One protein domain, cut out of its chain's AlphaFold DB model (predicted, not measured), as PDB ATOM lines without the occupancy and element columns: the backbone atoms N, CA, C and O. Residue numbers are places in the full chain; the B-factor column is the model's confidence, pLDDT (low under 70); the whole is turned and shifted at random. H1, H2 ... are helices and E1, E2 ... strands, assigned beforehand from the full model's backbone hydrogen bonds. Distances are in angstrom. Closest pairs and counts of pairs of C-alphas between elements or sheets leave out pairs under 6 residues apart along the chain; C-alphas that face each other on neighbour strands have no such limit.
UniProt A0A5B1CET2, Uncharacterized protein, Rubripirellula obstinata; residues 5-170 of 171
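This is residues 5 to 170 of the 171 residues of an uncharacterized protein of Rubripirellula obstinata (UniProt A0A5B1CET2). A five-stranded sheet curls round the short helix H4 on one face, while H2 covers part of the other face; the long helix H1 runs past the sheet's E2 edge. H3 and H5 lie side by side, opposite ways, beyond one end of the strands, with H3 packing on the end of H2. The printed part has 166 residues with five named helices and five named strands, in the order H1 E1 E2 H2 H3 E3 E4 H4 E5 H5, and its class is mixed, helices and strands. The sheet runs E2 E1 E3 E4 E5 and is mixed: its neighbour pairs are antiparallel up to E4, and E4 and E5 are parallel. The whole is compact and rounded, with a radius of gyration of the C-alphas of 15.5 A and spans of 44 by 36 by 26 A.

E1, residues 43 to 49, and E2, residues 55 to 61, form an antiparallel hairpin, with N 46 and O 58 within hydrogen-bond range at 2.9 A. On the other side of E1 from E2 is E3, residues 107 to 112, antiparallel to E1, with N 45 and O 108 at 2.9 A. E3 and E4, residues 118 to 122, form another hairpin, with N 111 and O 119 at 2.9 A. E5, residues 148 to 151, is the edge strand parallel to E4, with N 150 and O 120 at 2.9 A. The sheet is only just strongly twisted, with C-alphas up to 4.4 A off its best plane. H2, residues 72 to 84, is on the sheet at a height of 9.5 A, over E2 and E1. On the local plane it stands at 31 degrees to E1, only just slantwise to the strands. H4, residues 132 to 139, is on the opposite face, and the sheet curls round it; the closest C-alphas of E2 and H4 are those of Val 59 and Ala 139, 7.3 A apart. These make three layers, helices on both faces of a sheet. E4, H4 and E5 form a strand-helix-strand unit, two parallel neighbour strands with a helix between them in the chain, with a right-handed crossover. E2, H2 with H3, residues 91 to 98, and E3 form a split unit, with E1 between its two strands in the sheet, also right-handed. H1, residues 16 to 35, only grazes the sheet, with residues 24 to 35. With residues 16 to 24 alone it touches H2, opposite ways at a steep tilt of 57 degrees; the closest C-alphas, of Ala 20 and Phe 81, are 4.8 A apart. H2 and H3 form a helical hairpin and touch with residues 80 to 84 of H2 alone, at 37 degrees, only just a steep tilt; the closest C-alphas, of Ala 84 and Pro 91, are 4.7 A apart. H3 touches H5, residues 159 to 169, opposite ways at a shallow tilt of 7 degrees, and the closest C-alphas, of Ile 94 and Ala 168, are 5.5 A apart. H3 and H5 are not on the sheet, and H4 and H5 are apart. Every O i to N i+4 pair is within hydrogen-bond range in H1, H4 and H5, against 6 of 9 in H2 and 2 of 4 in H3.

E1 and E2 each measure 19.6 A from first to last C-alpha, E3 17.3 A, E4 13.5 A and E5 10.2 A. H1 measures 28.3 A, from C-alpha 16 at (-104.685, -62.163, -70.742) to C-alpha 35 at (-111.975, -68.863, -44.207). H2 measures 17.5 A, H3 10.5 A, H4 10.6 A and H5 15.5 A, with C-alpha 169 at (-112.163, -75.570, -72.931).

The two C-alphas farthest apart, those of Glu 90 and Asp 115, are 46.2 A apart. The printed part has no cut and no long link. Its mean pLDDT is 93.6, and no printed residue is under 70.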
ATOM      1  N   LYS A   5    -111.308 -51.243 -53.840       82.62
ATOM      2  CA  LYS A   5    -110.081 -51.771 -53.210       82.62
ATOM      3  C   LYS A   5    -109.788 -53.253 -53.483       82.62
ATOM      4  O   LYS A   5    -108.698 -53.725 -53.187       82.62
ATOM      5  N   TRP A   6    -110.780 -53.999 -53.964       83.62
ATOM      6  CA  TRP A   6    -110.645 -55.405 -54.326       83.62
ATOM      7  C   TRP A   6    -110.579 -55.608 -55.837       83.62
ATOM      8  O   TRP A   6    -110.314 -56.729 -56.262       83.62
ATOM      9  N   ARG A   7    -110.805 -54.579 -56.661       84.19
ATOM     10  CA  ARG A   7    -110.673 -54.673 -58.120       84.19
ATOM     11  C   ARG A   7    -109.195 -54.816 -58.498       84.19
ATOM     12  O   ARG A   7    -108.317 -54.265 -57.843       84.19
ATOM     13  N   CYS A   8    -108.907 -55.568 -59.560       83.75
ATOM     14  CA  CYS A   8    -107.567 -55.591 -60.145       83.75
ATOM     15  C   CYS A   8    -107.359 -54.291 -60.938       83.75
ATOM     16  O   CYS A   8    -107.974 -54.119 -61.989       83.75
ATOM     17  N   SER A   9    -106.513 -53.383 -60.445       82.38
ATOM     18  CA  SER A   9    -106.244 -52.077 -61.076       82.38
ATOM     19  C   SER A   9    -105.516 -52.171 -62.419       82.38
ATOM     20  O   SER A   9    -105.519 -51.216 -63.186       82.38
ATOM     21  N   PHE A  10    -104.894 -53.314 -62.710       81.69
ATOM     22  CA  PHE A  10    -104.094 -53.536 -63.916       81.69
ATOM     23  C   PHE A  10    -104.853 -54.276 -65.016       81.69
ATOM     24  O   PHE A  10    -104.233 -54.660 -66.002       81.69
ATOM     25  N   ARG A  11    -106.167 -54.501 -64.855       82.12
ATOM     26  CA  ARG A  11    -106.950 -55.374 -65.742       82.12
ATOM     27  C   ARG A  11    -106.752 -55.060 -67.228       82.12
ATOM     28  O   ARG A  11    -106.590 -55.984 -68.011       82.12
ATOM     29  N   ASP A  12    -106.714 -53.780 -67.580       83.56
ATOM     30  CA  ASP A  12    -106.628 -53.332 -68.975       83.56
ATOM     31  C   ASP A  12    -105.179 -53.078 -69.449       83.56
ATOM     32  O   ASP A  12    -104.964 -52.628 -70.570       83.56
ATOM     33  N   GLN A  13    -104.174 -53.323 -68.597       88.88
ATOM     34  CA  GLN A  13    -102.769 -52.943 -68.830       88.88
ATOM     35  C   GLN A  13    -101.820 -54.138 -68.993       88.88
ATOM     36  O   GLN A  13    -100.619 -53.950 -69.181       88.88
ATOM     37  N   ILE A  14    -102.332 -55.362 -68.886       91.56
ATOM     38  CA  ILE A  14    -101.542 -56.596 -68.916       91.56
ATOM     39  C   ILE A  14    -102.169 -57.602 -69.875       91.56
ATOM     40  O   ILE A  14    -103.361 -57.539 -70.169       91.56
ATOM     41  N   ASP A  15    -101.366 -58.550 -70.354       92.44
ATOM     42  CA  ASP A  15    -101.859 -59.612 -71.222       92.44
ATOM     43  C   ASP A  15    -102.810 -60.574 -70.482       92.44
ATOM     44  O   ASP A  15    -102.783 -60.719 -69.255       92.44
ATOM     45  N   SER A  16    -103.637 -61.278 -71.254       90.00
ATOM     46  CA  SER A  16    -104.685 -62.163 -70.742       90.00
ATOM     47  C   SER A  16    -104.163 -63.308 -69.863       90.00
ATOM     48  O   SER A  16    -104.871 -63.727 -68.944       90.00
ATOM     49  N   ARG A  17    -102.936 -63.810 -70.084       90.38
ATOM     50  CA  ARG A  17    -102.351 -64.892 -69.264       90.38
ATOM     51  C   ARG A  17    -101.892 -64.362 -67.911       90.38
ATOM     52  O   ARG A  17    -102.179 -64.973 -66.874       90.38
ATOM     53  N   THR A  18    -101.230 -63.207 -67.904       92.50
ATOM     54  CA  THR A  18    -100.861 -62.519 -66.661       92.50
ATOM     55  C   THR A  18    -102.113 -62.149 -65.867       92.50
ATOM     56  O   THR A  18    -102.183 -62.417 -64.663       92.50
ATOM     57  N   LEU A  19    -103.152 -61.632 -66.532       92.06
ATOM     58  CA  LEU A  19    -104.428 -61.322 -65.891       92.06
ATOM     59  C   LEU A  19    -105.101 -62.566 -65.295       92.06
ATOM     60  O   LEU A  19    -105.523 -62.527 -64.141       92.06
ATOM     61  N   ALA A  20    -105.161 -63.681 -66.029       92.50
ATOM     62  CA  ALA A  20    -105.706 -64.942 -65.525       92.50
ATOM     63  C   ALA A  20    -104.989 -65.422 -64.250       92.50
ATOM     64  O   ALA A  20    -105.633 -65.832 -63.278       92.50
ATOM     65  N   SER A  21    -103.658 -65.317 -64.230       92.50
ATOM     66  CA  SER A  21    -102.833 -65.687 -63.075       92.50
ATOM     67  C   SER A  21    -103.117 -64.790 -61.868       92.50
ATOM     68  O   SER A  21    -103.336 -65.289 -60.760       92.50
ATOM     69  N   LEU A  22    -103.190 -63.470 -62.078       93.75
ATOM     70  CA  LEU A  22    -103.517 -62.508 -61.024       93.75
ATOM     71  C   LEU A  22    -104.932 -62.703 -60.476       93.75
ATOM     72  O   LEU A  22    -105.109 -62.724 -59.262       93.75
ATOM     73  N   LEU A  23    -105.936 -62.885 -61.340       93.19
ATOM     74  CA  LEU A  23    -107.318 -63.131 -60.915       93.19
ATOM     75  C   LEU A  23    -107.438 -64.445 -60.140       93.19
ATOM     76  O   LEU A  23    -108.111 -64.484 -59.109       93.19
ATOM     77  N   THR A  24    -106.725 -65.491 -60.564       94.12
ATOM     78  CA  THR A  24    -106.650 -66.761 -59.829       94.12
ATOM     79  C   THR A  24    -106.056 -66.558 -58.435       94.12
ATOM     80  O   THR A  24    -106.635 -67.008 -57.443       94.12
ATOM     81  N   ALA A  25    -104.923 -65.857 -58.336       94.25
ATOM     82  CA  ALA A  25    -104.270 -65.573 -57.061       94.25
ATOM     83  C   ALA A  25    -105.147 -64.699 -56.147       94.25
ATOM     84  O   ALA A  25    -105.313 -65.011 -54.968       94.25
ATOM     85  N   HIS A  26    -105.768 -63.651 -56.693       92.88
ATOM     86  CA  HIS A  26    -106.703 -62.792 -55.968       92.88
ATOM     87  C   HIS A  26    -107.896 -63.578 -55.434       92.88
ATOM     88  O   HIS A  26    -108.289 -63.379 -54.284       92.88
ATOM     89  N   GLN A  27    -108.470 -64.467 -56.243       94.56
ATOM     90  CA  GLN A  27    -109.641 -65.218 -55.825       94.56
ATOM     91  C   GLN A  27    -109.320 -66.205 -54.703       94.56
ATOM     92  O   GLN A  27    -110.052 -66.255 -53.714       94.56
ATOM     93  N   ARG A  28    -108.180 -66.900 -54.797       95.00
ATOM     94  CA  ARG A  28    -107.658 -67.743 -53.710       95.00
ATOM     95  C   ARG A  28    -107.432 -66.934 -52.436       95.00
ATOM     96  O   ARG A  28    -107.961 -67.284 -51.390       95.00
ATOM     97  N   TYR A  29    -106.750 -65.794 -52.541       95.19
ATOM     98  CA  TYR A  29    -106.492 -64.924 -51.394       95.19
ATOM     99  C   TYR A  29    -107.780 -64.445 -50.706       95.19
ATOM    100  O   TYR A  29    -107.872 -64.452 -49.479       95.19
ATOM    101  N   ARG A  30    -108.800 -64.047 -51.476       94.62
ATOM    102  CA  ARG A  30    -110.109 -63.631 -50.939       94.62
ATOM    103  C   ARG A  30    -110.817 -64.772 -50.216       94.62
ATOM    104  O   ARG A  30    -111.390 -64.543 -49.149       94.62
ATOM    105  N   HIS A  31    -110.791 -65.973 -50.791       96.44
ATOM    106  CA  HIS A  31    -111.372 -67.162 -50.173       96.44
ATOM    107  C   HIS A  31    -110.650 -67.517 -48.871       96.44
ATOM    108  O   HIS A  31    -111.302 -67.629 -47.835       96.44
ATOM    109  N   ASP A  32    -109.318 -67.560 -48.883       97.06
ATOM    110  CA  ASP A  32    -108.501 -67.810 -47.691       97.06
ATOM    111  C   ASP A  32    -108.764 -66.775 -46.594       97.06
ATOM    112  O   ASP A  32    -108.913 -67.123 -45.424       97.06
ATOM    113  N   LEU A  33    -108.863 -65.494 -46.954       96.06
ATOM    114  CA  LEU A  33    -109.170 -64.427 -46.005       96.06
ATOM    115  C   LEU A  33    -110.562 -64.588 -45.378       96.06
ATOM    116  O   LEU A  33    -110.733 -64.265 -44.202       96.06
ATOM    117  N   ALA A  34    -111.551 -65.064 -46.141       95.44
ATOM    118  CA  ALA A  34    -112.876 -65.372 -45.613       95.44
ATOM    119  C   ALA A  34    -112.825 -66.574 -44.656       95.44
ATOM    120  O   ALA A  34    -113.327 -66.469 -43.538       95.44
ATOM    121  N   ARG A  35    -112.134 -67.657 -45.038       96.69
ATOM    122  CA  ARG A  35    -111.975 -68.863 -44.207       96.69
ATOM    123  C   ARG A  35    -111.217 -68.609 -42.908       96.69
ATOM    124  O   ARG A  35    -111.616 -69.123 -41.874       96.69
ATOM    125  N   ARG A  36    -110.176 -67.768 -42.924       96.44
ATOM    126  CA  ARG A  36    -109.386 -67.399 -41.726       96.44
ATOM    127  C   ARG A  36    -110.196 -66.719 -40.624       96.44
ATOM    128  O   ARG A  36    -109.697 -66.573 -39.516       96.44
ATOM    129  N   ARG A  37    -111.404 -66.242 -40.932       93.62
ATOM    130  CA  ARG A  37    -112.315 -65.706 -39.916       93.62
ATOM    131  C   ARG A  37    -113.015 -66.804 -39.129       93.62
ATOM    132  O   ARG A  37    -113.606 -66.471 -38.115       93.62
ATOM    133  N   GLU A  38    -112.986 -68.046 -39.621       93.94
ATOM    134  CA  GLU A  38    -113.635 -69.214 -39.014       93.94
ATOM    135  C   GLU A  38    -115.127 -68.978 -38.735       93.94
ATOM    136  O   GLU A  38    -115.709 -69.501 -37.792       93.94
ATOM    137  N   LEU A  39    -115.754 -68.153 -39.575       95.94
ATOM    138  CA  LEU A  39    -117.164 -67.818 -39.494       95.94
ATOM    139  C   LEU A  39    -117.838 -68.134 -40.831       95.94
ATOM    140  O   LEU A  39    -117.255 -67.828 -41.878       95.94
ATOM    141  N   PRO A  40    -119.076 -68.657 -40.809       97.31
ATOM    142  CA  PRO A  40    -119.910 -68.798 -41.994       97.31
ATOM    143  C   PRO A  40    -119.965 -67.505 -42.814       97.31
ATOM    144  O   PRO A  40    -120.170 -66.414 -42.265       97.31
ATOM    145  N   PHE A  41    -119.830 -67.612 -44.135       97.06
ATOM    146  CA  PHE A  41    -119.945 -66.467 -45.038       97.06
ATOM    147  C   PHE A  41    -120.809 -66.773 -46.262       97.06
ATOM    148  O   PHE A  41    -120.942 -67.912 -46.691       97.06
ATOM    149  N   ALA A  42    -121.431 -65.726 -46.810       96.69
ATOM    150  CA  ALA A  42    -122.242 -65.799 -48.023       96.69
ATOM    151  C   ALA A  42    -121.376 -65.580 -49.270       96.69
ATOM    152  O   ALA A  42    -120.314 -64.945 -49.199       96.69
ATOM    153  N   GLY A  43    -121.835 -66.061 -50.419       96.56
ATOM    154  CA  GLY A  43    -121.105 -65.942 -51.676       96.56
ATOM    155  C   GLY A  43    -121.667 -66.807 -52.791       96.56
ATOM    156  O   GLY A  43    -122.532 -67.648 -52.563       96.56
ATOM    157  N   ALA A  44    -121.135 -66.618 -53.992       97.06
ATOM    158  CA  ALA A  44    -121.383 -67.497 -55.129       97.06
ATOM    159  C   ALA A  44    -120.319 -68.598 -55.196       97.06
ATOM    160  O   ALA A  44    -119.194 -68.420 -54.716       97.06
ATOM    161  N   TYR A  45    -120.639 -69.722 -55.826       98.12
ATOM    162  CA  TYR A  45    -119.653 -70.736 -56.178       98.12
ATOM    163  C   TYR A  45    -119.901 -71.307 -57.569       98.12
ATOM    164  O   TYR A  45    -121.022 -71.303 -58.072       98.12
ATOM    165  N   TYR A  46    -118.831 -71.840 -58.150       98.44
ATOM    166  CA  TYR A  46    -118.849 -72.613 -59.384       98.44
ATOM    167  C   TYR A  46    -118.073 -73.905 -59.184       98.44
ATOM    168  O   TYR A  46    -116.983 -73.901 -58.607       98.44
ATOM    169  N   TRP A  47    -118.604 -74.996 -59.718       98.25
ATOM    170  CA  TRP A  47    -117.831 -76.192 -59.996       98.25
ATOM    171  C   TRP A  47    -117.082 -75.977 -61.304       98.25
ATOM    172  O   TRP A  47    -117.688 -75.716 -62.342       98.25
ATOM    173  N   ILE A  48    -115.759 -76.063 -61.254       97.00
ATOM    174  CA  ILE A  48    -114.897 -75.843 -62.414       97.00
ATOM    175  C   ILE A  48    -114.133 -77.129 -62.742       97.00
ATOM    176  O   ILE A  48    -113.589 -77.763 -61.829       97.00
ATOM    177  N   PRO A  49    -114.064 -77.510 -64.024       96.44
ATOM    178  CA  PRO A  49    -113.282 -78.659 -64.438       96.44
ATOM    179  C   PRO A  49    -111.783 -78.361 -64.304       96.44
ATOM    180  O   PRO A  49    -111.339 -77.211 -64.427       96.44
ATOM    181  N   THR A  50    -110.996 -79.398 -64.053       94.56
ATOM    182  CA  THR A  50    -109.539 -79.386 -64.199       94.56
ATOM    183  C   THR A  50    -109.156 -79.919 -65.587       94.56
ATOM    184  O   THR A  50    -109.963 -80.604 -66.222       94.56
ATOM    185  N   PRO A  51    -107.937 -79.636 -66.081       92.00
ATOM    186  CA  PRO A  51    -107.447 -80.212 -67.338       92.00
ATOM    187  C   PRO A  51    -107.438 -81.747 -67.367       92.00
ATOM    188  O   PRO A  51    -107.536 -82.330 -68.441       92.00
ATOM    189  N   ASP A  52    -107.368 -82.388 -66.199       91.62
ATOM    190  CA  ASP A  52    -107.352 -83.847 -66.052       91.62
ATOM    191  C   ASP A  52    -108.764 -84.469 -66.045       91.62
ATOM    192  O   ASP A  52    -108.912 -85.686 -65.969       91.62
ATOM    193  N   GLY A  53    -109.815 -83.646 -66.137       90.12
ATOM    194  CA  GLY A  53    -111.213 -84.089 -66.148       90.12
ATOM    195  C   GLY A  53    -111.869 -84.190 -64.767       90.12
ATOM    196  O   GLY A  53    -113.068 -84.474 -64.690       90.12
ATOM    197  N   ASP A  54    -111.126 -83.906 -63.694       95.19
ATOM    198  CA  ASP A  54    -111.675 -83.749 -62.345       95.19
ATOM    199  C   ASP A  54    -112.429 -82.421 -62.199       95.19
ATOM    200  O   ASP A  54    -112.436 -81.565 -63.085       95.19
ATOM    201  N   TRP A  55    -113.060 -82.220 -61.043       97.25
ATOM    202  CA  TRP A  55    -113.774 -80.989 -60.717       97.25
ATOM    203  C   TRP A  55    -113.334 -80.435 -59.371       97.25
ATOM    204  O   TRP A  55    -113.072 -81.172 -58.424       97.25
ATOM    205  N   CYS A  56    -113.293 -79.110 -59.266       96.31
ATOM    206  CA  CYS A  56    -113.047 -78.420 -58.006       96.31
ATOM    207  C   CYS A  56    -114.044 -77.281 -57.797       96.31
ATOM    208  O   CYS A  56    -114.633 -76.760 -58.745       96.31
ATOM    209  N   LEU A  57    -114.242 -76.891 -56.542       97.31
ATOM    210  CA  LEU A  57    -115.105 -75.773 -56.191       97.31
ATOM    211  C   LEU A  57    -114.290 -74.473 -56.200       97.31
ATOM    212  O   LEU A  57    -113.246 -74.386 -55.555       97.31
ATOM    213  N   SER A  58    -114.770 -73.448 -56.900       97.38
ATOM    214  CA  SER A  58    -114.286 -72.076 -56.736       97.38
ATOM    215  C   SER A  58    -115.368 -71.222 -56.100       97.38
ATOM    216  O   SER A  58    -116.539 -71.311 -56.455       97.38
ATOM    217  N   VAL A  59    -114.957 -70.401 -55.139       97.38
ATOM    218  CA  VAL A  59    -115.838 -69.690 -54.211       97.38
ATOM    219  C   VAL A  59    -115.579 -68.201 -54.298       97.38
ATOM    220  O   VAL A  59    -114.425 -67.801 -54.204       97.38
ATOM    221  N   TRP A  60    -116.634 -67.389 -54.400       96.12
ATOM    222  CA  TRP A  60    -116.616 -65.924 -54.425       96.12
ATOM    223  C   TRP A  60    -117.359 -65.336 -53.222       96.12
ATOM    224  O   TRP A  60    -118.581 -65.202 -53.263       96.12
ATOM    225  N   PRO A  61    -116.642 -64.946 -52.150       95.75
ATOM    226  CA  PRO A  61    -117.277 -64.393 -50.958       95.75
ATOM    227  C   PRO A  61    -117.908 -63.014 -51.209       95.75
ATOM    228  O   PRO A  61    -117.261 -62.099 -51.726       95.75
ATOM    229  N   ASN A  62    -119.138 -62.821 -50.734       91.69
ATOM    230  CA  ASN A  62    -119.915 -61.586 -50.901       91.69
ATOM    231  C   ASN A  62    -119.298 -60.355 -50.214       91.69
ATOM    232  O   ASN A  62    -119.541 -59.224 -50.625       91.69
ATOM    233  N   ALA A  63    -118.461 -60.548 -49.188       84.00
ATOM    234  CA  ALA A  63    -117.854 -59.459 -48.410       84.00
ATOM    235  C   ALA A  63    -117.040 -58.451 -49.257       84.00
ATOM    236  O   ALA A  63    -116.747 -57.335 -48.805       84.00
ATOM    237  N   PHE A  64    -116.666 -58.850 -50.474       84.25
ATOM    238  CA  PHE A  64    -115.833 -58.091 -51.399       84.25
ATOM    239  C   PHE A  64    -116.623 -57.371 -52.503       84.25
ATOM    240  O   PHE A  64    -116.023 -56.593 -53.247       84.25
ATOM    241  N   TYR A  65    -117.942 -57.573 -52.579       85.56
ATOM    242  CA  TYR A  65    -118.826 -56.990 -53.589       85.56
ATOM    243  C   TYR A  65    -119.573 -55.759 -53.061       85.56
ATOM    244  O   TYR A  65    -119.800 -55.612 -51.855       85.56
ATOM    245  N   GLU A  66    -119.892 -54.835 -53.966       79.62
ATOM    246  CA  GLU A  66    -120.849 -53.749 -53.737       79.62
ATOM    247  C   GLU A  66    -122.219 -54.349 -53.412       79.62
ATOM    248  O   GLU A  66    -122.543 -55.441 -53.873       79.62
ATOM    249  N   ASP A  67    -122.940 -53.705 -52.495       80.75
ATOM    250  CA  ASP A  67    -124.213 -54.175 -51.918       80.75
ATOM    251  C   ASP A  67    -124.169 -55.535 -51.197       80.75
ATOM    252  O   ASP A  67    -125.161 -55.987 -50.633       80.75
ATOM    253  N   GLY A  68    -122.987 -56.155 -51.101       76.62
ATOM    254  CA  GLY A  68    -122.796 -57.419 -50.399       76.62
ATOM    255  C   GLY A  68    -123.341 -58.629 -51.156       76.62
ATOM    256  O   GLY A  68    -123.651 -59.634 -50.517       76.62
ATOM    257  N   GLU A  69    -123.430 -58.559 -52.488       82.56
ATOM    258  CA  GLU A  69    -123.880 -59.668 -53.331       82.56
ATOM    259  C   GLU A  69    -122.944 -59.907 -54.526       82.56
ATOM    260  O   GLU A  69    -122.642 -59.009 -55.312       82.56
ATOM    261  N   ALA A  70    -122.469 -61.146 -54.664       80.81
ATOM    262  CA  ALA A  70    -121.726 -61.617 -55.820       80.81
ATOM    263  C   ALA A  70    -122.708 -62.175 -56.857       80.81
ATOM    264  O   ALA A  70    -123.052 -63.355 -56.833       80.81
ATOM    265  N   GLY A  71    -123.159 -61.322 -57.778       84.12
ATOM    266  CA  GLY A  71    -123.953 -61.769 -58.917       84.12
ATOM    267  C   GLY A  71    -123.138 -62.688 -59.830       84.12
ATOM    268  O   GLY A  71    -121.970 -62.419 -60.119       84.12
ATOM    269  N   HIS A  72    -123.760 -63.752 -60.338       88.19
ATOM    270  CA  HIS A  72    -123.092 -64.707 -61.231       88.19
ATOM    271  C   HIS A  72    -122.510 -64.062 -62.485       88.19
ATOM    272  O   HIS A  72    -121.434 -64.456 -62.911       88.19
ATOM    273  N   VAL A  73    -123.156 -63.029 -63.027       86.12
ATOM    274  CA  VAL A  73    -122.639 -62.259 -64.171       86.12
ATOM    275  C   VAL A  73    -121.333 -61.534 -63.822       86.12
ATOM    276  O   VAL A  73    -120.382 -61.566 -64.601       86.12
ATOM    277  N   ASP A  74    -121.247 -60.928 -62.632       84.75
ATOM    278  CA  ASP A  74    -120.026 -60.255 -62.168       84.75
ATOM    279  C   ASP A  74    -118.889 -61.261 -61.942       84.75
ATOM    280  O   ASP A  74    -117.739 -61.017 -62.309       84.75
ATOM    281  N   VAL A  75    -119.215 -62.393 -61.313       91.81
ATOM    282  CA  VAL A  75    -118.273 -63.476 -61.005       91.81
ATOM    283  C   VAL A  75    -117.751 -64.134 -62.279       91.81
ATOM    284  O   VAL A  75    -116.550 -64.390 -62.402       91.81
ATOM    285  N   TRP A  76    -118.642 -64.375 -63.239       94.62
ATOM    286  CA  TRP A  76    -118.336 -65.077 -64.476       94.62
ATOM    287  C   TRP A  76    -117.247 -64.383 -65.286       94.62
ATOM    288  O   TRP A  76    -116.351 -65.043 -65.807       94.62
ATOM    289  N   ARG A  77    -117.259 -63.046 -65.324       89.62
ATOM    290  CA  ARG A  77    -116.238 -62.278 -66.040       89.62
ATOM    291  C   ARG A  77    -114.828 -62.554 -65.522       89.62
ATOM    292  O   ARG A  77    -113.897 -62.553 -66.313       89.62
ATOM    293  N   ASP A  78    -114.643 -62.781 -64.223       92.44
ATOM    294  CA  ASP A  78    -113.340 -63.176 -63.671       92.44
ATOM    295  C   ASP A  78    -113.075 -64.668 -63.879       92.44
ATOM    296  O   ASP A  78    -111.961 -65.057 -64.235       92.44
ATOM    297  N   LEU A  79    -114.104 -65.501 -63.708       95.31
ATOM    298  CA  LEU A  79    -114.004 -66.941 -63.908       95.31
ATOM    299  C   LEU A  79    -113.598 -67.299 -65.346       95.31
ATOM    300  O   LEU A  79    -112.757 -68.172 -65.513       95.31
ATOM    301  N   ALA A  80    -114.091 -66.605 -66.372       94.88
ATOM    302  CA  ALA A  80    -113.709 -66.858 -67.760       94.88
ATOM    303  C   ALA A  80    -112.190 -66.714 -67.985       94.88
ATOM    304  O   ALA A  80    -111.575 -67.577 -68.610       94.88
ATOM    305  N   PHE A  81    -111.556 -65.689 -67.402       93.56
ATOM    306  CA  PHE A  81    -110.096 -65.543 -67.436       93.56
ATOM    307  C   PHE A  81    -109.401 -66.638 -66.621       93.56
ATOM    308  O   PHE A  81    -108.393 -67.186 -67.057       93.56
ATOM    309  N   ILE A  82    -109.932 -66.983 -65.443       94.94
ATOM    310  CA  ILE A  82    -109.376 -68.056 -64.602       94.94
ATOM    311  C   ILE A  82    -109.416 -69.404 -65.335       94.94
ATOM    312  O   ILE A  82    -108.431 -70.136 -65.299       94.94
ATOM    313  N   LEU A  83    -110.522 -69.734 -66.008       95.62
ATOM    314  CA  LEU A  83    -110.644 -70.924 -66.854       95.62
ATOM    315  C   LEU A  83    -109.629 -70.863 -67.990       95.62
ATOM    316  O   LEU A  83    -108.882 -71.812 -68.200       95.62
ATOM    317  N   ALA A  84    -109.524 -69.715 -68.654       93.25
ATOM    318  CA  ALA A  84    -108.587 -69.539 -69.744       93.25
ATOM    319  C   ALA A  84    -107.114 -69.736 -69.353       93.25
ATOM    320  O   ALA A  84    -106.325 -70.238 -70.143       93.25
ATOM    321  N   GLY A  85    -106.737 -69.385 -68.121       92.88
ATOM    322  CA  GLY A  85    -105.393 -69.642 -67.601       92.88
ATOM    323  C   GLY A  85    -105.137 -71.088 -67.160       92.88
ATOM    324  O   GLY A  85    -103.988 -71.432 -66.895       92.88
ATOM    325  N   ARG A  86    -106.177 -71.923 -67.035       93.19
ATOM    326  CA  ARG A  86    -106.066 -73.315 -66.562       93.19
ATOM    327  C   ARG A  86    -105.951 -74.331 -67.686       93.19
ATOM    328  O   ARG A  86    -105.341 -75.372 -67.475       93.19
ATOM    329  N   PHE A  87    -106.549 -74.051 -68.837       93.12
ATOM    330  CA  PHE A  87    -106.587 -74.971 -69.970       93.12
ATOM    331  C   PHE A  87    -105.502 -74.619 -71.001       93.12
ATOM    332  O   PHE A  87    -105.102 -73.458 -71.097       93.12
ATOM    333  N   PRO A  88    -105.007 -75.592 -71.788       87.12
ATOM    334  CA  PRO A  88    -103.956 -75.380 -72.788       87.12
ATOM    335  C   PRO A  88    -104.477 -74.699 -74.070       87.12
ATOM    336  O   PRO A  88    -103.992 -74.979 -75.163       87.12
ATOM    337  N   VAL A  89    -105.475 -73.825 -73.948       86.06
ATOM    338  CA  VAL A  89    -106.078 -73.070 -75.053       86.06
ATOM    339  C   VAL A  89    -105.778 -71.584 -74.825       86.06
ATOM    340  O   VAL A  89    -105.647 -71.136 -73.685       86.06
ATOM    341  N   GLU A  90    -105.585 -70.812 -75.895       87.62
ATOM    342  CA  GLU A  90    -105.206 -69.405 -75.759       87.62
ATOM    343  C   GLU A  90    -106.338 -68.586 -75.117       87.62
ATOM    344  O   GLU A  90    -107.477 -68.624 -75.594       87.62
ATOM    345  N   PRO A  91    -106.065 -67.772 -74.076       87.31
ATOM    346  CA  PRO A  91    -107.112 -66.984 -73.436       87.31
ATOM    347  C   PRO A  91    -107.886 -66.063 -74.375       87.31
ATOM    348  O   PRO A  91    -109.090 -65.883 -74.203       87.31
ATOM    349  N   ASN A  92    -107.215 -65.522 -75.393       86.19
ATOM    350  CA  ASN A  92    -107.838 -64.652 -76.390       86.19
ATOM    351  C   ASN A  92    -108.857 -65.387 -77.282       86.19
ATOM    352  O   ASN A  92    -109.665 -64.729 -77.926       86.19
ATOM    353  N   GLU A  93    -108.840 -66.721 -77.306       89.69
ATOM    354  CA  GLU A  93    -109.831 -67.548 -78.002       89.69
ATOM    355  C   GLU A  93    -110.974 -67.948 -77.062       89.69
ATOM    356  O   GLU A  93    -112.146 -67.866 -77.425       89.69
ATOM    357  N   ILE A  94    -110.641 -68.334 -75.825       91.94
ATOM    358  CA  ILE A  94    -111.617 -68.817 -74.838       91.94
ATOM    359  C   ILE A  94    -112.535 -67.690 -74.377       91.94
ATOM    360  O   ILE A  94    -113.750 -67.870 -74.337       91.94
ATOM    361  N   ILE A  95    -111.969 -66.538 -74.001       92.00
ATOM    362  CA  ILE A  95    -112.723 -65.475 -73.328       92.00
ATOM    363  C   ILE A  95    -113.887 -64.985 -74.204       92.00
ATOM    364  O   ILE A  95    -115.014 -65.047 -73.717       92.00
ATOM    365  N   PRO A  96    -113.696 -64.604 -75.485       93.38
ATOM    366  CA  PRO A  96    -114.816 -64.197 -76.338       93.38
ATOM    367  C   PRO A  96    -115.833 -65.320 -76.581       93.38
ATOM    368  O   PRO A  96    -117.016 -65.053 -76.774       93.38
ATOM    369  N   ALA A  97    -115.391 -66.584 -76.572       94.50
ATOM    370  CA  ALA A  97    -116.272 -67.726 -76.795       94.50
ATOM    371  C   ALA A  97    -117.218 -67.986 -75.614       94.50
ATOM    372  O   ALA A  97    -118.320 -68.489 -75.828       94.50
ATOM    373  N   ILE A  98    -116.801 -67.666 -74.382       95.81
ATOM    374  CA  ILE A  98    -117.552 -68.027 -73.173       95.81
ATOM    375  C   ILE A  98    -117.981 -66.841 -72.312       95.81
ATOM    376  O   ILE A  98    -118.711 -67.055 -71.351       95.81
ATOM    377  N   GLU A  99    -117.572 -65.603 -72.600       92.50
ATOM    378  CA  GLU A  99    -117.837 -64.439 -71.733       92.50
ATOM    379  C   GLU A  99    -119.325 -64.202 -71.431       92.50
ATOM    380  O   GLU A  99    -119.655 -63.678 -70.371       92.50
ATOM    381  N   ASN A 100    -120.220 -64.657 -72.312       92.94
ATOM    382  CA  ASN A 100    -121.671 -64.537 -72.168       92.94
ATOM    383  C   ASN A 100    -122.356 -65.856 -71.771       92.94
ATOM    384  O   ASN A 100    -123.568 -65.978 -71.925       92.94
ATOM    385  N   CYS A 101    -121.606 -66.832 -71.251       96.12
ATOM    386  CA  CYS A 101    -122.112 -68.154 -70.867       96.12
ATOM    387  C   CYS A 101    -122.055 -68.427 -69.348       96.12
ATOM    388  O   CYS A 101    -121.536 -69.474 -68.945       96.12
ATOM    389  N   PRO A 102    -122.583 -67.550 -68.465       95.19
ATOM    390  CA  PRO A 102    -122.503 -67.755 -67.016       95.19
ATOM    391  C   PRO A 102    -123.250 -69.000 -66.524       95.19
ATOM    392  O   PRO A 102    -123.059 -69.411 -65.381       95.19
ATOM    393  N   TYR A 103    -124.097 -69.609 -67.357       96.88
ATOM    394  CA  TYR A 103    -124.811 -70.851 -67.061       96.88
ATOM    395  C   TYR A 103    -124.115 -72.087 -67.655       96.88
ATOM    396  O   TYR A 103    -124.723 -73.150 -67.763       96.88
ATOM    397  N   GLY A 104    -122.857 -71.964 -68.092       97.19
ATOM    398  CA  GLY A 104    -122.132 -73.055 -68.746       97.19
ATOM    399  C   GLY A 104    -121.428 -74.028 -67.801       97.19
ATOM    400  O   GLY A 104    -120.900 -75.037 -68.264       97.19
ATOM    401  N   LEU A 105    -121.422 -73.742 -66.497       97.81
ATOM    402  CA  LEU A 105    -120.835 -74.578 -65.452       97.81
ATOM    403  C   LEU A 105    -121.811 -74.744 -64.277       97.81
ATOM    404  O   LEU A 105    -122.574 -73.809 -64.012       97.81
ATOM    405  N   PRO A 106    -121.773 -75.878 -63.546       98.12
ATOM    406  CA  PRO A 106    -122.610 -76.062 -62.368       98.12
ATOM    407  C   PRO A 106    -122.259 -75.024 -61.305       98.12
ATOM    408  O   PRO A 106    -121.081 -74.770 -61.033       98.12
ATOM    409  N   ARG A 107    -123.272 -74.430 -60.681       98.00
ATOM    410  CA  ARG A 107    -123.079 -73.289 -59.783       98.00
ATOM    411  C   ARG A 107    -124.109 -73.254 -58.662       98.00
ATOM    412  O   ARG A 107    -124.994 -74.106 -58.562       98.00
ATOM    413  N   GLY A 108    -123.942 -72.281 -57.783       97.69
ATOM    414  CA  GLY A 108    -124.911 -71.986 -56.746       97.69
ATOM    415  C   GLY A 108    -124.510 -70.797 -55.896       97.69
ATOM    416  O   GLY A 108    -123.520 -70.102 -56.163       97.69
ATOM    417  N   ARG A 109    -125.288 -70.575 -54.840       97.25
ATOM    418  CA  ARG A 109    -125.093 -69.468 -53.905       97.25
ATOM    419  C   ARG A 109    -125.334 -69.901 -52.471       97.25
ATOM    420  O   ARG A 109    -126.265 -70.644 -52.169       97.25
ATOM    421  N   VAL A 110    -124.513 -69.365 -51.583       97.62
ATOM    422  CA  VAL A 110    -124.691 -69.429 -50.137       97.62
ATOM    423  C   VAL A 110    -125.230 -68.087 -49.676       97.62
ATOM    424  O   VAL A 110    -124.615 -67.045 -49.915       97.62
ATOM    425  N   VAL A 111    -126.374 -68.109 -49.003       95.75
ATOM    426  CA  VAL A 111    -127.083 -66.910 -48.551       95.75
ATOM    427  C   VAL A 111    -127.413 -67.000 -47.068       95.75
ATOM    428  O   VAL A 111    -127.699 -68.075 -46.536       95.75
ATOM    429  N   LYS A 112    -127.416 -65.845 -46.401       95.00
ATOM    430  CA  LYS A 112    -128.001 -65.698 -45.068       95.00
ATOM    431  C   LYS A 112    -129.412 -65.137 -45.230       95.00
ATOM    432  O   LYS A 112    -129.582 -64.041 -45.755       95.00
ATOM    433  N   MET A 113    -130.411 -65.909 -44.824       90.31
ATOM    434  CA  MET A 113    -131.823 -65.546 -44.907       90.31
ATOM    435  C   MET A 113    -132.156 -64.421 -43.916       90.31
ATOM    436  O   MET A 113    -131.439 -64.207 -42.936       90.31
ATOM    437  N   GLY A 114    -133.271 -63.717 -44.140       88.56
ATOM    438  CA  GLY A 114    -133.702 -62.602 -43.280       88.56
ATOM    439  C   GLY A 114    -133.989 -62.995 -41.824       88.56
ATOM    440  O   GLY A 114    -133.896 -62.156 -40.936       88.56
ATOM    441  N   ASP A 115    -134.271 -64.273 -41.564       91.25
ATOM    442  CA  ASP A 115    -134.443 -64.840 -40.220       91.25
ATOM    443  C   ASP A 115    -133.124 -65.312 -39.572       91.25
ATOM    444  O   ASP A 115    -133.124 -65.890 -38.487       91.25
ATOM    445  N   GLY A 116    -131.988 -65.077 -40.236       92.31
ATOM    446  CA  GLY A 116    -130.654 -65.430 -39.764       92.31
ATOM    447  C   GLY A 116    -130.192 -66.846 -40.111       92.31
ATOM    448  O   GLY A 116    -129.010 -67.136 -39.898       92.31
ATOM    449  N   ARG A 117    -131.059 -67.706 -40.667       95.31
ATOM    450  CA  ARG A 117    -130.677 -69.056 -41.113       95.31
ATOM    451  C   ARG A 117    -129.811 -69.009 -42.368       95.31
ATOM    452  O   ARG A 117    -129.876 -68.070 -43.157       95.31
ATOM    453  N   TRP A 118    -129.021 -70.057 -42.567       97.88
ATOM    454  CA  TRP A 118    -128.182 -70.217 -43.751       97.88
ATOM    455  C   TRP A 118    -128.859 -71.109 -44.788       97.88
ATOM    456  O   TRP A 118    -129.483 -72.117 -44.448       97.88
ATOM    457  N   GLY A 119    -128.731 -70.728 -46.054       97.69
ATOM    458  CA  GLY A 119    -129.254 -71.466 -47.194       97.69
ATOM    459  C   GLY A 119    -128.203 -71.656 -48.276       97.69
ATOM    460  O   GLY A 119    -127.369 -70.775 -48.486       97.69
ATOM    461  N   VAL A 120    -128.279 -72.787 -48.970       98.12
ATOM    462  CA  VAL A 120    -127.477 -73.084 -50.158       98.12
ATOM    463  C   VAL A 120    -128.422 -73.397 -51.313       98.12
ATOM    464  O   VAL A 120    -129.114 -74.414 -51.282       98.12
ATOM    465  N   ALA A 121    -128.454 -72.518 -52.312       98.00
ATOM    466  CA  ALA A 121    -129.208 -72.732 -53.541       98.00
ATOM    467  C   ALA A 121    -128.306 -73.382 -54.600       98.00
ATOM    468  O   ALA A 121    -127.158 -72.958 -54.760       98.00
ATOM    469  N   HIS A 122    -128.817 -74.384 -55.320       98.19
ATOM    470  CA  HIS A 122    -128.057 -75.130 -56.327       98.19
ATOM    471  C   HIS A 122    -128.910 -75.583 -57.521       98.19
ATOM    472  O   HIS A 122    -130.106 -75.837 -57.383       98.19
ATOM    473  N   GLY A 123    -128.262 -75.797 -58.671       97.81
ATOM    474  CA  GLY A 123    -128.895 -76.258 -59.917       97.81
ATOM    475  C   GLY A 123    -129.176 -77.763 -60.015       97.81
ATOM    476  O   GLY A 123    -129.720 -78.232 -61.012       97.81
ATOM    477  N   ASN A 124    -128.803 -78.536 -58.984       97.69
ATOM    478  CA  ASN A 124    -128.905 -80.008 -58.955       97.69
ATOM    479  C   ASN A 124    -128.150 -80.702 -60.110       97.69
ATOM    480  O   ASN A 124    -128.535 -81.755 -60.607       97.69
ATOM    481  N   ASP A 125    -127.058 -80.085 -60.536       97.69
ATOM    482  CA  ASP A 125    -126.245 -80.476 -61.684       97.69
ATOM    483  C   ASP A 125    -124.743 -80.417 -61.366       97.69
ATOM    484  O   ASP A 125    -123.902 -80.363 -62.265       97.69
ATOM    485  N   HIS A 126    -124.409 -80.447 -60.070       97.50
ATOM    486  CA  HIS A 126    -123.042 -80.584 -59.583       97.50
ATOM    487  C   HIS A 126    -122.395 -81.879 -60.112       97.50
ATOM    488  O   HIS A 126    -123.102 -82.839 -60.439       97.50
ATOM    489  N   PRO A 127    -121.056 -81.928 -60.214       97.38
ATOM    490  CA  PRO A 127    -120.361 -83.072 -60.793       97.38
ATOM    491  C   PRO A 127    -120.671 -84.387 -60.068       97.38
ATOM    492  O   PRO A 127    -120.657 -84.457 -58.839       97.38
ATOM    493  N   VAL A 128    -120.925 -85.442 -60.847       95.56
ATOM    494  CA  VAL A 128    -121.244 -86.779 -60.327       95.56
ATOM    495  C   VAL A 128    -120.084 -87.311 -59.488       95.56
ATOM    496  O   VAL A 128    -118.927 -87.223 -59.890       95.56
ATOM    497  N   GLY A 129    -120.407 -87.910 -58.342       95.06
ATOM    498  CA  GLY A 129    -119.421 -88.496 -57.431       95.06
ATOM    499  C   GLY A 129    -118.834 -87.510 -56.422       95.06
ATOM    500  O   GLY A 129    -118.093 -87.940 -55.542       95.06
ATOM    501  N   LEU A 130    -119.187 -86.223 -56.503       96.50
ATOM    502  CA  LEU A 130    -118.831 -85.233 -55.491       96.50
ATOM    503  C   LEU A 130    -119.990 -84.998 -54.525       96.50
ATOM    504  O   LEU A 130    -121.140 -84.867 -54.934       96.50
ATOM    505  N   ASP A 131    -119.673 -84.915 -53.237       97.31
ATOM    506  CA  ASP A 131    -120.641 -84.571 -52.199       97.31
ATOM    507  C   ASP A 131    -120.858 -83.054 -52.183       97.31
ATOM    508  O   ASP A 131    -119.998 -82.294 -51.719       97.31
ATOM    509  N   LEU A 132    -121.999 -82.608 -52.717       97.31
ATOM    510  CA  LEU A 132    -122.377 -81.197 -52.744       97.31
ATOM    511  C   LEU A 132    -122.407 -80.582 -51.342       97.31
ATOM    512  O   LEU A 132    -121.882 -79.483 -51.154       97.31
ATOM    513  N   GLU A 133    -123.031 -81.263 -50.378       97.75
ATOM    514  CA  GLU A 133    -123.265 -80.694 -49.053       97.75
ATOM    515  C   GLU A 133    -121.953 -80.525 -48.300       97.75
ATOM    516  O   GLU A 133    -121.647 -79.421 -47.844       97.75
ATOM    517  N   ALA A 134    -121.143 -81.585 -48.239       97.56
ATOM    518  CA  ALA A 134    -119.857 -81.549 -47.554       97.56
ATOM    519  C   ALA A 134    -118.896 -80.540 -48.200       97.56
ATOM    520  O   ALA A 134    -118.262 -79.750 -47.496       97.56
ATOM    521  N   SER A 135    -118.824 -80.517 -49.536       97.94
ATOM    522  CA  SER A 135    -117.895 -79.641 -50.260       97.94
ATOM    523  C   SER A 135    -118.238 -78.164 -50.083       97.94
ATOM    524  O   SER A 135    -117.356 -77.346 -49.819       97.94
ATOM    525  N   VAL A 136    -119.520 -77.801 -50.208       98.19
ATOM    526  CA  VAL A 136    -119.953 -76.408 -50.028       98.19
ATOM    527  C   VAL A 136    -119.886 -76.014 -48.552       98.19
ATOM    528  O   VAL A 136    -119.461 -74.900 -48.241       98.19
ATOM    529  N   ALA A 137    -120.242 -76.911 -47.627       97.88
ATOM    530  CA  ALA A 137    -120.169 -76.618 -46.201       97.88
ATOM    531  C   ALA A 137    -118.733 -76.349 -45.727       97.88
ATOM    532  O   ALA A 137    -118.522 -75.372 -45.007       97.88
ATOM    533  N   ASP A 138    -117.745 -77.143 -46.154       97.69
ATOM    534  CA  ASP A 138    -116.333 -76.872 -45.841       97.69
ATOM    535  C   ASP A 138    -115.867 -75.549 -46.461       97.69
ATOM    536  O   ASP A 138    -115.308 -74.681 -45.780       97.69
ATOM    537  N   ALA A 139    -116.156 -75.347 -47.749       97.94
ATOM    538  CA  ALA A 139    -115.641 -74.200 -48.481       97.94
ATOM    539  C   ALA A 139    -116.185 -72.854 -47.973       97.94
ATOM    540  O   ALA A 139    -115.497 -71.842 -48.113       97.94
ATOM    541  N   PHE A 140    -117.374 -72.834 -47.365       98.12
ATOM    542  CA  PHE A 140    -118.013 -71.636 -46.804       98.12
ATOM    543  C   PHE A 140    -118.045 -71.597 -45.266       98.12
ATOM    544  O   PHE A 140    -118.709 -70.730 -44.691       98.12
ATOM    545  N   CYS A 141    -117.327 -72.507 -44.593       97.56
ATOM    546  CA  CYS A 141    -117.285 -72.619 -43.130       97.56
ATOM    547  C   CYS A 141    -118.684 -72.770 -42.492       97.56
ATOM    548  O   CYS A 141    -119.000 -72.105 -41.509       97.56
ATOM    549  N   LEU A 142    -119.543 -73.624 -43.062       96.94
ATOM    550  CA  LEU A 142    -120.949 -73.789 -42.661       96.94
ATOM    551  C   LEU A 142    -121.204 -74.957 -41.686       96.94
ATOM    552  O   LEU A 142    -122.363 -75.217 -41.355       96.94
ATOM    553  N   GLY A 143    -120.163 -75.666 -41.237       90.56
ATOM    554  CA  GLY A 143    -120.294 -76.907 -40.455       90.56
ATOM    555  C   GLY A 143    -121.189 -76.776 -39.216       90.56
ATOM    556  O   GLY A 143    -122.045 -77.627 -38.974       90.56
ATOM    557  N   ASP A 144    -121.077 -75.662 -38.492       91.69
ATOM    558  CA  ASP A 144    -121.812 -75.455 -37.239       91.69
ATOM    559  C   ASP A 144    -123.244 -74.938 -37.433       91.69
ATOM    560  O   ASP A 144    -124.072 -75.035 -36.526       91.69
ATOM    561  N   VAL A 145    -123.566 -74.388 -38.611       93.75
ATOM    562  CA  VAL A 145    -124.854 -73.711 -38.855       93.75
ATOM    563  C   VAL A 145    -125.889 -74.566 -39.576       93.75
ATOM    564  O   VAL A 145    -127.032 -74.126 -39.689       93.75
ATOM    565  N   LYS A 146    -125.514 -75.770 -40.035       92.69
ATOM    566  CA  LYS A 146    -126.405 -76.751 -40.692       92.69
ATOM    567  C   LYS A 146    -127.325 -76.091 -41.734       92.69
ATOM    568  O   LYS A 146    -128.540 -76.011 -41.526       92.69
ATOM    569  N   PRO A 147    -126.756 -75.544 -42.820       97.06
ATOM    570  CA  PRO A 147    -127.522 -74.769 -43.784       97.06
ATOM    571  C   PRO A 147    -128.575 -75.640 -44.479       97.06
ATOM    572  O   PRO A 147    -128.390 -76.840 -44.671       97.06
ATOM    573  N   LYS A 148    -129.682 -75.025 -44.903       97.44
ATOM    574  CA  LYS A 148    -130.676 -75.706 -45.737       97.44
ATOM    575  C   LYS A 148    -130.209 -75.705 -47.191       97.44
ATOM    576  O   LYS A 148    -130.127 -74.633 -47.790       97.44
ATOM    577  N   PHE A 149    -129.989 -76.881 -47.766       98.00
ATOM    578  CA  PHE A 149    -129.791 -77.045 -49.205       98.00
ATOM    579  C   PHE A 149    -131.145 -77.082 -49.915       98.00
ATOM    580  O   PHE A 149    -132.107 -77.680 -49.423       98.00
ATOM    581  N   PHE A 150    -131.252 -76.382 -51.039       97.94
ATOM    582  CA  PHE A 150    -132.459 -76.379 -51.850       97.94
ATOM    583  C   PHE A 150    -132.143 -76.144 -53.324       97.94
ATOM    584  O   PHE A 150    -131.219 -75.421 -53.691       97.94
ATOM    585  N   PHE A 151    -132.971 -76.753 -54.164       98.12
ATOM    586  CA  PHE A 151    -132.925 -76.561 -55.600       98.12
ATOM    587  C   PHE A 151    -133.449 -75.174 -55.991       98.12
ATOM    588  O   PHE A 151    -134.453 -74.710 -55.444       98.12
ATOM    589  N   ASP A 152    -132.773 -74.539 -56.944       97.44
ATOM    590  CA  ASP A 152    -133.166 -73.270 -57.553       97.44
ATOM    591  C   ASP A 152    -132.879 -73.339 -59.059       97.44
ATOM    592  O   ASP A 152    -131.725 -73.479 -59.465       97.44
ATOM    593  N   ASP A 153    -133.924 -73.235 -59.886       96.81
ATOM    594  CA  ASP A 153    -133.814 -73.278 -61.352       96.81
ATOM    595  C   ASP A 153    -132.848 -72.209 -61.892       96.81
ATOM    596  O   ASP A 153    -132.188 -72.423 -62.907       96.81
ATOM    597  N   HIS A 154    -132.700 -71.071 -61.200       94.56
ATOM    598  CA  HIS A 154    -131.765 -70.011 -61.601       94.56
ATOM    599  C   HIS A 154    -130.296 -70.433 -61.488       94.56
ATOM    600  O   HIS A 154    -129.423 -69.787 -62.074       94.56
ATOM    601  N   GLU A 155    -130.006 -71.482 -60.723       96.69
ATOM    602  CA  GLU A 155    -128.662 -72.024 -60.530       96.69
ATOM    603  C   GLU A 155    -128.347 -73.185 -61.477       96.69
ATOM    604  O   GLU A 155    -127.206 -73.644 -61.517       96.69
ATOM    605  N   GLN A 156    -129.331 -73.647 -62.250       97.44
ATOM    606  CA  GLN A 156    -129.158 -74.732 -63.204       97.44
ATOM    607  C   GLN A 156    -128.385 -74.276 -64.449       97.44
ATOM    608  O   GLN A 156    -128.572 -73.175 -64.973       97.44
ATOM    609  N   MET A 157    -127.524 -75.157 -64.952       97.50
ATOM    610  CA  MET A 157    -126.847 -74.988 -66.227       97.50
ATOM    611  C   MET A 157    -127.836 -74.920 -67.388       97.50
ATOM    612  O   MET A 157    -128.782 -75.706 -67.485       97.50
ATOM    613  N   LEU A 158    -127.516 -74.075 -68.366       97.62
ATOM    614  CA  LEU A 158    -128.191 -74.077 -69.658       97.62
ATOM    615  C   LEU A 158    -127.434 -74.973 -70.635       97.62
ATOM    616  O   LEU A 158    -126.208 -74.924 -70.746       97.62
ATOM    617  N   SER A 159    -128.168 -75.806 -71.374       96.94
ATOM    618  CA  SER A 159    -127.571 -76.797 -72.276       96.94
ATOM    619  C   SER A 159    -126.708 -76.162 -73.371       96.94
ATOM    620  O   SER A 159    -125.644 -76.701 -73.678       96.94
ATOM    621  N   CYS A 160    -127.127 -75.017 -73.922       97.25
ATOM    622  CA  CYS A 160    -126.370 -74.266 -74.922       97.25
ATOM    623  C   CYS A 160    -125.046 -73.742 -74.356       97.25
ATOM    624  O   CYS A 160    -123.993 -74.014 -74.931       97.25
ATOM    625  N   ASP A 161    -125.083 -73.086 -73.198       97.38
ATOM    626  CA  ASP A 161    -123.898 -72.537 -72.537       97.38
ATOM    627  C   ASP A 161    -122.928 -73.647 -72.144       97.38
ATOM    628  O   ASP A 161    -121.727 -73.534 -72.377       97.38
ATOM    629  N   ARG A 162    -123.450 -74.763 -71.620       97.25
ATOM    630  CA  ARG A 162    -122.645 -75.933 -71.261       97.25
ATOM    631  C   ARG A 162    -121.880 -76.468 -72.467       97.25
ATOM    632  O   ARG A 162    -120.696 -76.763 -72.355       97.25
ATOM    633  N   VAL A 163    -122.538 -76.607 -73.619       97.56
ATOM    634  CA  VAL A 163    -121.885 -77.082 -74.851       97.56
ATOM    635  C   VAL A 163    -120.828 -76.087 -75.328       97.56
ATOM    636  O   VAL A 163    -119.731 -76.507 -75.699       97.56
ATOM    637  N   THR A 164    -121.129 -74.790 -75.288       97.56
ATOM    638  CA  THR A 164    -120.192 -73.729 -75.681       97.56
ATOM    639  C   THR A 164    -118.949 -73.719 -74.795       97.56
ATOM    640  O   THR A 164    -117.836 -73.764 -75.317       97.56
ATOM    641  N   VAL A 165    -119.119 -73.744 -73.469       96.94
ATOM    642  CA  VAL A 165    -118.006 -73.762 -72.510       96.94
ATOM    643  C   VAL A 165    -117.157 -75.011 -72.690       96.94
ATOM    644  O   VAL A 165    -115.943 -74.908 -72.830       96.94
ATOM    645  N   ARG A 166    -117.777 -76.191 -72.765       95.88
ATOM    646  CA  ARG A 166    -117.058 -77.454 -72.980       95.88
ATOM    647  C   ARG A 166    -116.214 -77.440 -74.251       95.88
ATOM    648  O   ARG A 166    -115.025 -77.740 -74.205       95.88
ATOM    649  N   ARG A 167    -116.798 -76.984 -75.366       96.06
ATOM    650  CA  ARG A 167    -116.081 -76.838 -76.638       96.06
ATOM    651  C   ARG A 167    -114.901 -75.875 -76.522       96.06
ATOM    652  O   ARG A 167    -113.832 -76.196 -77.026       96.06
ATOM    653  N   ALA A 168    -115.091 -74.719 -75.886       95.69
ATOM    654  CA  ALA A 168    -114.042 -73.712 -75.741       95.69
ATOM    655  C   ALA A 168    -112.882 -74.189 -74.851       95.69
ATOM    656  O   ALA A 168    -111.734 -73.842 -75.106       95.69
ATOM    657  N   LEU A 169    -113.173 -74.995 -73.825       94.62
ATOM    658  CA  LEU A 169    -112.163 -75.570 -72.931       94.62
ATOM    659  C   LEU A 169    -111.524 -76.861 -73.476       94.62
ATOM    660  O   LEU A 169    -110.510 -77.301 -72.939       94.62
ATOM    661  N   GLY A 170    -112.093 -77.459 -74.528       93.06
ATOM    662  CA  GLY A 170    -111.607 -78.706 -75.124       93.06
ATOM    663  C   GLY A 170    -111.962 -79.971 -74.331       93.06
ATOM    664  O   GLY A 170    -111.175 -80.915 -74.346       93.06
TER     665      GLY A 170